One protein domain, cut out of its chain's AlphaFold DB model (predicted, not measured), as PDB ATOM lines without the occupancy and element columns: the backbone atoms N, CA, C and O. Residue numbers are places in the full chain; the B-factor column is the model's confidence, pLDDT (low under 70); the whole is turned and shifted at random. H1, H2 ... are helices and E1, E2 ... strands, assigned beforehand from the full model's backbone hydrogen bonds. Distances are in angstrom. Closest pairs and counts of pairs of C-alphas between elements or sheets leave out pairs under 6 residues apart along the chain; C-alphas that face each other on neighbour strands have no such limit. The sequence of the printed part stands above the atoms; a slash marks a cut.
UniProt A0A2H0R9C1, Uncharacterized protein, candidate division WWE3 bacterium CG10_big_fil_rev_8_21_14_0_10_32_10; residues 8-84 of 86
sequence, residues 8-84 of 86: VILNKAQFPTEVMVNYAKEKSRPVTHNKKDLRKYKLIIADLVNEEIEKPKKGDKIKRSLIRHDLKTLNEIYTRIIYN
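What this domain is: This is residues 8 to 84 of the 86 residues of an uncharacterized protein of candidate division WWE3 bacterium CG10_big_fil_rev_8_21_14_0_10_32_10 (UniProt A0A2H0R9C1). A loose, elongated model with little regular structure: a short parallel strand pair, E1 and E2, with helix H2 near E2, while residues 57 to 63 of a long loop stick out. The 77 printed residues include, in order, E1, H1, E2 and H2, a mixed class with only 30 residues in named elements. The radius of gyration of the C-alphas is 15.0 A, the spans 44 by 28 by 19 A.

How they stand to each other: E1, residues 8 to 11, and E2, residues 42 to 46, are parallel at 20 degrees; N 10 and O 44 are within hydrogen-bond range, 2.8 A. With H1, residues 17 to 25, between them in the chain, they form a strand-helix-strand unit with a right-handed crossover. H2, residues 71 to 82, is near E2, with 6 pairs of C-alphas within 10 A, and apart from E1 and H1. Every O i to N i+4 pair in H1 and H2 is within hydrogen-bond range.

Where its parts are: E1, 10.1 A, begins at C-alpha 8 (-35.948, -17.111, -22.302). E2 measures 13.1 A, H1 12.6 A. H2, 16.0 A, ends at C-alpha 82 (-41.313, -29.274, -26.522).

The domain as a whole: The farthest C-alphas, Lys 40 and Lys 58, are 45.7 A apart. The printed part has no cut; links H1 to E2 and E2 to H2 are long. pLDDT is under 70 at residues 53 to 56, 58 and 60 to 63.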
ATOM      1  N   VAL A   8     -36.571 -18.174 -21.506       90.12
ATOM      2  CA  VAL A   8     -35.948 -17.111 -22.302       90.12
ATOM      3  C   VAL A   8     -34.705 -17.677 -22.977       90.12
ATOM      4  O   VAL A   8     -33.815 -18.216 -22.316       90.12
ATOM      5  N   ILE A   9     -34.646 -17.551 -24.300       91.50
ATOM      6  CA  ILE A   9     -33.498 -17.968 -25.106       91.50
ATOM      7  C   ILE A   9     -32.652 -16.726 -25.391       91.50
ATOM      8  O   ILE A   9     -33.176 -15.701 -25.824       91.50
ATOM      9  N   LEU A  10     -31.353 -16.806 -25.121       91.19
ATOM     10  CA  LEU A  10     -30.413 -15.703 -25.277       91.19
ATOM     11  C   LEU A  10     -29.273 -16.105 -26.198       91.19
ATOM     12  O   LEU A  10     -28.658 -17.160 -26.029       91.19
ATOM     13  N   ASN A  11     -28.959 -15.212 -27.129       90.69
ATOM     14  CA  ASN A  11     -27.769 -15.352 -27.942       90.69
ATOM     15  C   ASN A  11     -26.516 -14.960 -27.141       90.69
ATOM     16  O   ASN A  11     -26.503 -13.910 -26.495       90.69
ATOM     17  N   LYS A  12     -25.457 -15.773 -27.226       89.12
ATOM     18  CA  LYS A  12     -24.109 -15.442 -26.714       89.12
ATOM     19  C   LYS A  12     -23.059 -15.237 -27.809       89.12
ATOM     20  O   LYS A  12     -21.898 -15.018 -27.467       89.12
ATOM     21  N   ALA A  13     -23.438 -15.354 -29.082       86.38
ATOM     22  CA  ALA A  13     -22.502 -15.213 -30.190       86.38
ATOM     23  C   ALA A  13     -21.838 -13.833 -30.178       86.38
ATOM     24  O   ALA A  13     -22.483 -12.819 -29.885       86.38
ATOM     25  N   GLN A  14     -20.559 -13.795 -30.536       85.00
ATOM     26  CA  GLN A  14     -19.888 -12.538 -30.831       85.00
ATOM     27  C   GLN A  14     -20.241 -12.109 -32.251       85.00
ATOM     28  O   GLN A  14     -20.143 -12.892 -33.192       85.00
ATOM     29  N   PHE A  15     -20.659 -10.857 -32.406       85.31
ATOM     30  CA  PHE A  15     -21.004 -10.320 -33.715       85.31
ATOM     31  C   PHE A  15     -19.772  -9.693 -34.380       85.31
ATOM     32  O   PHE A  15     -19.060  -8.930 -33.721       85.31
ATOM     33  N   PRO A  16     -19.545  -9.931 -35.680       84.75
ATOM     34  CA  PRO A  16     -18.459  -9.292 -36.416       84.75
ATOM     35  C   PRO A  16     -18.567  -7.762 -36.392       84.75
ATOM     36  O   PRO A  16     -19.644  -7.194 -36.606       84.75
ATOM     37  N   THR A  17     -17.439  -7.082 -36.168       84.00
ATOM     38  CA  THR A  17     -17.378  -5.619 -36.007       84.00
ATOM     39  C   THR A  17     -17.961  -4.873 -37.206       84.00
ATOM     40  O   THR A  17     -18.685  -3.895 -37.032       84.00
ATOM     41  N   GLU A  18     -17.712  -5.357 -38.425       83.56
ATOM     42  CA  GLU A  18     -18.238  -4.764 -39.661       83.56
ATOM     43  C   GLU A  18     -19.774  -4.725 -39.673       83.56
ATOM     44  O   GLU A  18     -20.391  -3.719 -40.030       83.56
ATOM     45  N   VAL A  19     -20.406  -5.799 -39.202       82.75
ATOM     46  CA  VAL A  19     -21.863  -5.892 -39.113       82.75
ATOM     47  C   VAL A  19     -22.388  -4.963 -38.020       82.75
ATOM     48  O   VAL A  19     -23.369  -4.250 -38.236       82.75
ATOM     49  N   MET A  20     -21.703  -4.890 -36.876       85.25
ATOM     50  CA  MET A  20     -22.057  -3.978 -35.782       85.25
ATOM     51  C   MET A  20     -22.030  -2.506 -36.195       85.25
ATOM     52  O   MET A  20     -22.906  -1.748 -35.780       85.25
ATOM     53  N   VAL A  21     -21.095  -2.102 -37.058       86.06
ATOM     54  CA  VAL A  21     -21.052  -0.737 -37.610       86.06
ATOM     55  C   VAL A  21     -22.317  -0.421 -38.411       86.06
ATOM     56  O   VAL A  21     -22.866   0.674 -38.285       86.06
ATOM     57  N   ASN A  22     -22.819  -1.372 -39.203       84.19
ATOM     58  CA  ASN A  22     -24.039  -1.171 -39.987       84.19
ATOM     59  C   ASN A  22     -25.278  -1.038 -39.096       84.19
ATOM     60  O   ASN A  22     -26.052  -0.101 -39.279       84.19
ATOM     61  N   TYR A  23     -25.425  -1.895 -38.081       85.31
ATOM     62  CA  TYR A  23     -26.517  -1.763 -37.108       85.31
ATOM     63  C   TYR A  23     -26.425  -0.452 -36.312       85.31
ATOM     64  O   TYR A  23     -27.440   0.216 -36.106       85.31
ATOM     65  N   ALA A  24     -25.219  -0.017 -35.936       88.19
ATOM     66  CA  ALA A  24     -25.018   1.237 -35.213       88.19
ATOM     67  C   ALA A  24     -25.457   2.470 -36.025       88.19
ATOM     68  O   ALA A  24     -26.055   3.386 -35.455       88.19
ATOM     69  N   LYS A  25     -25.234   2.481 -37.351       87.81
ATOM     70  CA  LYS A  25     -25.740   3.538 -38.255       87.81
ATOM     71  C   LYS A  25     -27.267   3.639 -38.233       87.81
ATOM     72  O   LYS A  25     -27.815   4.723 -38.399       87.81
ATOM     73  N   GLU A  26     -27.951   2.527 -37.984       85.38
ATOM     74  CA  GLU A  26     -29.411   2.453 -37.859       85.38
ATOM     75  C   GLU A  26     -29.906   2.664 -36.423       85.38
ATOM     76  O   GLU A  26     -31.072   2.408 -36.129       85.38
ATOM     77  N   LYS A  27     -29.034   3.110 -35.507       87.75
ATOM     78  CA  LYS A  27     -29.315   3.226 -34.065       87.75
ATOM     79  C   LYS A  27     -29.725   1.896 -33.412       87.75
ATOM     80  O   LYS A  27     -30.287   1.893 -32.319       87.75
ATOM     81  N   SER A  28     -29.401   0.774 -34.047       86.25
ATOM     82  CA  SER A  28     -29.624  -0.572 -33.525       86.25
ATOM     83  C   SER A  28     -28.380  -1.073 -32.793       86.25
ATOM     84  O   SER A  28     -27.249  -0.813 -33.206       86.25
ATOM     85  N   ARG A  29     -28.576  -1.790 -31.683       86.88
ATOM     86  CA  ARG A  29     -27.495  -2.350 -30.859       86.88
ATOM     87  C   ARG A  29     -27.872  -3.744 -30.355       86.88
ATOM     88  O   ARG A  29     -29.063  -4.004 -30.181       86.88
ATOM     89  N   PRO A  30     -26.888  -4.621 -30.087       86.62
ATOM     90  CA  PRO A  30     -27.142  -5.882 -29.405       86.62
ATOM     91  C   PRO A  30     -27.873  -5.671 -28.080       86.62
ATOM     92  O   PRO A  30     -27.565  -4.745 -27.327       86.62
ATOM     93  N   VAL A  31     -28.818  -6.558 -27.784       88.06
ATOM     94  CA  VAL A  31     -29.535  -6.535 -26.510       88.06
ATOM     95  C   VAL A  31     -28.606  -7.037 -25.409       88.06
ATOM     96  O   VAL A  31     -28.218  -8.205 -25.380       88.06
ATOM     97  N   THR A  32     -28.260  -6.152 -24.480       84.69
ATOM     98  CA  THR A  32     -27.521  -6.502 -23.266       84.69
ATOM     99  C   THR A  32     -28.481  -7.018 -22.203       84.69
ATOM    100  O   THR A  32     -29.533  -6.421 -21.980       84.69
ATOM    101  N   HIS A  33     -28.113  -8.094 -21.513       82.88
ATOM    102  CA  HIS A  33     -28.911  -8.661 -20.429       82.88
ATOM    103  C   HIS A  33     -28.059  -8.855 -19.174       82.88
ATOM    104  O   HIS A  33     -26.912  -9.291 -19.248       82.88
ATOM    105  N   ASN A  34     -28.642  -8.590 -18.004       83.44
ATOM    106  CA  ASN A  34     -28.016  -8.914 -16.728       83.44
ATOM    107  C   ASN A  34     -28.600 -10.215 -16.182       83.44
ATOM    108  O   ASN A  34     -29.813 -10.370 -16.049       83.44
ATOM    109  N   LYS A  35     -27.729 -11.138 -15.757       73.44
ATOM    110  CA  LYS A  35     -28.160 -12.408 -15.142       73.44
ATOM    111  C   LYS A  35     -29.030 -12.206 -13.894       73.44
ATOM    112  O   LYS A  35     -29.829 -13.077 -13.574       73.44
ATOM    113  N   LYS A  36     -28.877 -11.082 -13.180       79.25
ATOM    114  CA  LYS A  36     -29.670 -10.756 -11.980       79.25
ATOM    115  C   LYS A  36     -31.152 -10.549 -12.307       79.25
ATOM    116  O   LYS A  36     -31.994 -11.088 -11.594       79.25
ATOM    117  N   ASP A  37     -31.446  -9.876 -13.413       79.69
ATOM    118  CA  ASP A  37     -32.815  -9.530 -13.822       79.69
ATOM    119  C   ASP A  37     -33.580 -10.754 -14.340       79.69
ATOM    120  O   ASP A  37     -34.808 -10.814 -14.311       79.69
ATOM    121  N   LEU A  38     -32.832 -11.774 -14.760       82.25
ATOM    122  CA  LEU A  38     -33.353 -12.956 -15.426       82.25
ATOM    123  C   LEU A  38     -33.449 -14.204 -14.539       82.25
ATOM    124  O   LEU A  38     -33.891 -15.250 -15.007       82.25
ATOM    125  N   ARG A  39     -33.111 -14.107 -13.244       78.50
ATOM    126  CA  ARG A  39     -33.147 -15.241 -12.291       78.50
ATOM    127  C   ARG A  39     -34.513 -15.924 -12.170       78.50
ATOM    128  O   ARG A  39     -34.588 -17.057 -11.715       78.50
ATOM    129  N   LYS A  40     -35.589 -15.221 -12.527       84.19
ATOM    130  CA  LYS A  40     -36.973 -15.708 -12.435       84.19
ATOM    131  C   LYS A  40     -37.393 -16.589 -13.620       84.19
ATOM    132  O   LYS A  40     -38.510 -17.103 -13.595       84.19
ATOM    133  N   TYR A  41     -36.532 -16.730 -14.628       86.56
ATOM    134  CA  TYR A  41     -36.805 -17.426 -15.882       86.56
ATOM    135  C   TYR A  41     -35.817 -18.569 -16.094       86.56
ATOM    136  O   TYR A  41     -34.661 -18.489 -15.672       86.56
ATOM    137  N   LYS A  42     -36.247 -19.614 -16.807       88.25
ATOM    138  CA  LYS A  42     -35.324 -20.639 -17.288       88.25
ATOM    139  C   LYS A  42     -34.562 -20.083 -18.490       88.25
ATOM    140  O   LYS A  42     -35.172 -19.699 -19.486       88.25
ATOM    141  N   LEU A  43     -33.238 -20.003 -18.383       88.88
ATOM    142  CA  LEU A  43     -32.392 -19.412 -19.421       88.88
ATOM    143  C   LEU A  43     -31.740 -20.488 -20.273       88.88
ATOM    144  O   LEU A  43     -31.079 -21.382 -19.751       88.88
ATOM    145  N   ILE A  44     -31.877 -20.347 -21.588       89.00
ATOM    146  CA  ILE A  44     -31.135 -21.138 -22.568       89.00
ATOM    147  C   ILE A  44     -30.193 -20.180 -23.281       89.00
ATOM    148  O   ILE A  44     -30.635 -19.300 -24.012       89.00
ATOM    149  N   ILE A  45     -28.895 -20.326 -23.032       89.94
ATOM    150  CA  ILE A  45     -27.866 -19.476 -23.630       89.94
ATOM    151  C   ILE A  45     -27.112 -20.310 -24.660       89.94
ATOM    152  O   ILE A  45     -26.417 -21.260 -24.296       89.94
ATOM    153  N   ALA A  46     -27.226 -19.947 -25.931       89.00
ATOM    154  CA  ALA A  46     -26.604 -20.671 -27.032       89.00
ATOM    155  C   ALA A  46     -26.047 -19.703 -28.078       89.00
ATOM    156  O   ALA A  46     -26.351 -18.508 -28.059       89.00
ATOM    157  N   ASP A  47     -25.175 -20.218 -28.941       89.00
ATOM    158  CA  ASP A  47     -24.858 -19.503 -30.169       89.00
ATOM    159  C   ASP A  47     -26.066 -19.642 -31.088       89.00
ATOM    160  O   ASP A  47     -26.436 -20.751 -31.458       89.00
ATOM    161  N   LEU A  48     -26.763 -18.539 -31.326       88.50
ATOM    162  CA  LEU A  48     -27.976 -18.540 -32.129       88.50
ATOM    163  C   LEU A  48     -27.749 -17.872 -33.471       88.50
ATOM    164  O   LEU A  48     -28.731 -17.663 -34.165       88.50
ATOM    165  N   VAL A  49     -26.532 -17.455 -33.816       86.38
ATOM    166  CA  VAL A  49     -26.283 -16.659 -35.019       86.38
ATOM    167  C   VAL A  49     -25.769 -17.565 -36.118       86.38
ATOM    168  O   VAL A  49     -24.900 -18.395 -35.891       86.38
ATOM    169  N   ASN A  50     -26.304 -17.395 -37.324       81.56
ATOM    170  CA  ASN A  50     -25.728 -18.056 -38.485       81.56
ATOM    171  C   ASN A  50     -24.355 -17.430 -38.804       81.56
ATOM    172  O   ASN A  50     -24.235 -16.204 -38.856       81.56
ATOM    173  N   GLU A  51     -23.340 -18.263 -39.031       70.44
ATOM    174  CA  GLU A  51     -21.985 -17.830 -39.398       70.44
ATOM    175  C   GLU A  51     -21.963 -17.097 -40.750       70.44
ATOM    176  O   GLU A  51     -21.116 -16.234 -40.994       70.44
ATOM    177  N   GLU A  52     -22.931 -17.386 -41.622       71.88
ATOM    178  CA  GLU A  52     -23.084 -16.704 -42.901       71.88
ATOM    179  C   GLU A  52     -23.780 -15.344 -42.735       71.88
ATOM    180  O   GLU A  52     -24.998 -15.244 -42.566       71.88
ATOM    181  N   ILE A  53     -23.001 -14.263 -42.844       69.94
ATOM    182  CA  ILE A  53     -23.548 -12.908 -42.974       69.94
ATOM    183  C   ILE A  53     -24.211 -12.792 -44.349       69.94
ATOM    184  O   ILE A  53     -23.537 -12.830 -45.385       69.94
ATOM    185  N   GLU A  54     -25.527 -12.591 -44.375       69.12
ATOM    186  CA  GLU A  54     -26.221 -12.368 -45.638       69.12
ATOM    187  C   GLU A  54     -25.783 -11.046 -46.270       69.12
ATOM    188  O   GLU A  54     -25.996  -9.962 -45.724       69.12
ATOM    189  N   LYS A  55     -25.208 -11.128 -47.471       68.44
ATOM    190  CA  LYS A  55     -24.931  -9.946 -48.287       68.44
ATOM    191  C   LYS A  55     -26.201  -9.548 -49.046       68.44
ATOM    192  O   LYS A  55     -26.833 -10.415 -49.655       68.44
ATOM    193  N   PRO A  56     -26.574  -8.256 -49.061       67.06
ATOM    194  CA  PRO A  56     -27.710  -7.797 -49.850       67.06
ATOM    195  C   PRO A  56     -27.479  -8.125 -51.331       67.06
ATOM    196  O   PRO A  56     -26.429  -7.809 -51.895       67.06
ATOM    197  N   LYS A  57     -28.453  -8.783 -51.969       72.81
ATOM    198  CA  LYS A  57     -28.373  -9.126 -53.396       72.81
ATOM    199  C   LYS A  57     -28.727  -7.907 -54.250       72.81
ATOM    200  O   LYS A  57     -29.558  -7.080 -53.876       72.81
ATOM    201  N   LYS A  58     -28.110  -7.789 -55.429       56.50
ATOM    202  CA  LYS A  58     -28.388  -6.699 -56.375       56.50
ATOM    203  C   LYS A  58     -29.856  -6.796 -56.822       56.50
ATOM    204  O   LYS A  58     -30.221  -7.748 -57.503       56.50
ATOM    205  N   GLY A  59     -30.689  -5.846 -56.393       70.19
ATOM    206  CA  GLY A  59     -32.140  -5.841 -56.631       70.19
ATOM    207  C   GLY A  59     -33.011  -6.035 -55.382       70.19
ATOM    208  O   GLY A  59     -34.232  -5.915 -55.485       70.19
ATOM    209  N   ASP A  60     -32.423  -6.283 -54.205       67.75
ATOM    210  CA  ASP A  60     -33.169  -6.310 -52.941       67.75
ATOM    211  C   ASP A  60     -33.637  -4.884 -52.599       67.75
ATOM    212  O   ASP A  60     -32.858  -4.026 -52.184       67.75
ATOM    213  N   LYS A  61     -34.927  -4.609 -52.819       60.19
ATOM    214  CA  LYS A  61     -35.560  -3.328 -52.453       60.19
ATOM    215  C   LYS A  61     -35.835  -3.225 -50.949       60.19
ATOM    216  O   LYS A  61     -36.114  -2.138 -50.452       60.19
ATOM    217  N   ILE A  62     -35.786  -4.353 -50.236       63.62
ATOM    218  CA  ILE A  62     -36.111  -4.454 -48.813       63.62
ATOM    219  C   ILE A  62     -34.812  -4.567 -48.020       63.62
ATOM    220  O   ILE A  62     -33.968  -5.421 -48.292       63.62
ATOM    221  N   LYS A  63     -34.666  -3.716 -47.004       64.31
ATOM    222  CA  LYS A  63     -33.543  -3.761 -46.065       64.31
ATOM    223  C   LYS A  63     -33.699  -4.993 -45.168       64.31
ATOM    224  O   LYS A  63     -34.522  -5.003 -44.256       64.31
ATOM    225  N   ARG A  64     -32.965  -6.065 -45.468       70.62
ATOM    226  CA  ARG A  64     -32.957  -7.299 -44.666       70.62
ATOM    227  C   ARG A  64     -31.950  -7.176 -43.525       70.62
ATOM    228  O   ARG A  64     -30.911  -6.539 -43.678       70.62
ATOM    229  N   SER A  65     -32.249  -7.808 -42.391       72.88
ATOM    230  CA  SER A  65     -31.285  -7.940 -41.293       72.88
ATOM    231  C   SER A  65     -30.097  -8.799 -41.731       72.88
ATOM    232  O   SER A  65     -30.299  -9.895 -42.256       72.88
ATOM    233  N   LEU A  66     -28.881  -8.292 -41.499       77.44
ATOM    234  CA  LEU A  66     -27.616  -8.968 -41.816       77.44
ATOM    235  C   LEU A  66     -27.336 -10.139 -40.867       77.44
ATOM    236  O   LEU A  66     -26.712 -11.119 -41.260       77.44
ATOM    237  N   ILE A  67     -27.802 -10.029 -39.619       82.31
ATOM    238  CA  ILE A  67     -27.716 -11.085 -38.608       82.31
ATOM    239  C   ILE A  67     -29.048 -11.811 -38.570       82.31
ATOM    240  O   ILE A  67     -30.106 -11.190 -38.422       82.31
ATOM    241  N   ARG A  68     -28.986 -13.135 -38.665       84.31
ATOM    242  CA  ARG A  68     -30.146 -14.010 -38.559       84.31
ATOM    243  C   ARG A  68     -29.871 -15.126 -37.588       84.31
ATOM    244  O   ARG A  68     -28.719 -15.492 -37.350       84.31
ATOM    245  N   HIS A  69     -30.959 -15.658 -37.054       86.75
ATOM    246  CA  HIS A  69     -30.844 -16.819 -36.212       86.75
ATOM    247  C   HIS A  69     -30.486 -18.054 -37.041       86.75
ATOM    248  O   HIS A  69     -31.047 -18.247 -38.123       86.75
ATOM    249  N   ASP A  70     -29.593 -18.890 -36.523       89.06
ATOM    250  CA  ASP A  70     -29.349 -20.214 -37.072       89.06
ATOM    251  C   ASP A  70     -30.572 -21.104 -36.820       89.06
ATOM    252  O   ASP A  70     -30.922 -21.445 -35.684       89.06
ATOM    253  N   LEU A  71     -31.247 -21.466 -37.910       88.81
ATOM    254  CA  LEU A  71     -32.463 -22.276 -37.877       88.81
ATOM    255  C   LEU A  71     -32.202 -23.657 -37.280       88.81
ATOM    256  O   LEU A  71     -33.070 -24.195 -36.595       88.81
ATOM    257  N   LYS A  72     -31.020 -24.234 -37.523       89.50
ATOM    258  CA  LYS A  72     -30.676 -25.566 -37.021       89.50
ATOM    259  C   LYS A  72     -30.595 -25.558 -35.496       89.50
ATOM    260  O   LYS A  72     -31.261 -26.365 -34.848       89.50
ATOM    261  N   THR A  73     -29.861 -24.607 -34.929       87.94
ATOM    262  CA  THR A  73     -29.697 -24.463 -33.480       87.94
ATOM    263  C   THR A  73     -31.010 -24.084 -32.806       87.94
ATOM    264  O   THR A  73     -31.360 -24.658 -31.772       87.94
ATOM    265  N   LEU A  74     -31.798 -23.183 -33.404       90.12
ATOM    266  CA  LEU A  74     -33.132 -22.875 -32.886       90.12
ATOM    267  C   LEU A  74     -34.047 -24.105 -32.876       90.12
ATOM    268  O   LEU A  74     -34.707 -24.352 -31.869       90.12
ATOM    269  N   ASN A  75     -34.065 -24.897 -33.950       92.50
ATOM    270  CA  ASN A  75     -34.872 -26.116 -34.015       92.50
ATOM    271  C   ASN A  75     -34.457 -27.140 -32.955       92.50
ATOM    272  O   ASN A  75     -35.323 -27.771 -32.344       92.50
ATOM    273  N   GLU A  76     -33.158 -27.288 -32.696       90.75
ATOM    274  CA  GLU A  76     -32.669 -28.159 -31.628       90.75
ATOM    275  C   GLU A  76     -33.170 -27.685 -30.257       90.75
ATOM    276  O   GLU A  76     -33.704 -28.477 -29.475       90.75
ATOM    277  N   ILE A  77     -33.074 -26.381 -29.981       91.50
ATOM    278  CA  ILE A  77     -33.559 -25.793 -28.730       91.50
ATOM    279  C   ILE A  77     -35.072 -25.989 -28.590       91.50
ATOM    280  O   ILE A  77     -35.525 -26.457 -27.545       91.50
ATOM    281  N   TYR A  78     -35.859 -25.701 -29.630       92.25
ATOM    282  CA  TYR A  78     -37.311 -25.894 -29.592       92.25
ATOM    283  C   TYR A  78     -37.695 -27.350 -29.369       92.25
ATOM    284  O   TYR A  78     -38.556 -27.631 -28.538       92.25
ATOM    285  N   THR A  79     -37.020 -28.278 -30.044       91.50
ATOM    286  CA  THR A  79     -37.226 -29.716 -29.844       91.50
ATOM    287  C   THR A  79     -36.974 -30.084 -28.381       91.50
ATOM    288  O   THR A  79     -37.796 -30.748 -27.751       91.50
ATOM    289  N   ARG A  80     -35.885 -29.596 -27.779       89.44
ATOM    290  CA  ARG A  80     -35.607 -29.849 -26.358       89.44
ATOM    291  C   ARG A  80     -36.690 -29.273 -25.442       89.44
ATOM    292  O   ARG A  80     -37.043 -29.943 -24.474       89.44
ATOM    293  N   ILE A  81     -37.230 -28.090 -25.758       90.62
ATOM    294  CA  ILE A  81     -38.306 -27.442 -24.984       90.62
ATOM    295  C   ILE A  81     -39.588 -28.271 -25.060       90.62
ATOM    296  O   ILE A  81     -40.145 -28.631 -24.028       90.62
ATOM    297  N   ILE A  82     -40.035 -28.596 -26.274       91.00
ATOM    298  CA  ILE A  82     -41.313 -29.274 -26.522       91.00
ATOM    299  C   ILE A  82     -41.322 -30.675 -25.906       91.00
ATOM    300  O   ILE A  82     -42.314 -31.084 -25.310       91.00
ATOM    301  N   TYR A  83     -40.205 -31.399 -26.003       92.06
ATOM    302  CA  TYR A  83     -40.093 -32.761 -25.480       92.06
ATOM    303  C   TYR A  83     -39.564 -32.830 -24.035       92.06
ATOM    304  O   TYR A  83     -39.141 -33.901 -23.605       92.06
ATOM    305  N   ASN A  84     -39.576 -31.717 -23.283       77.25
ATOM    306  CA  ASN A  84     -39.162 -31.636 -21.871       77.25
ATOM    307  C   ASN A  84     -37.774 -32.243 -21.570       77.25
ATOM    308  O   ASN A  84     -37.553 -32.839 -20.518       77.25
TER     309      ASN A  84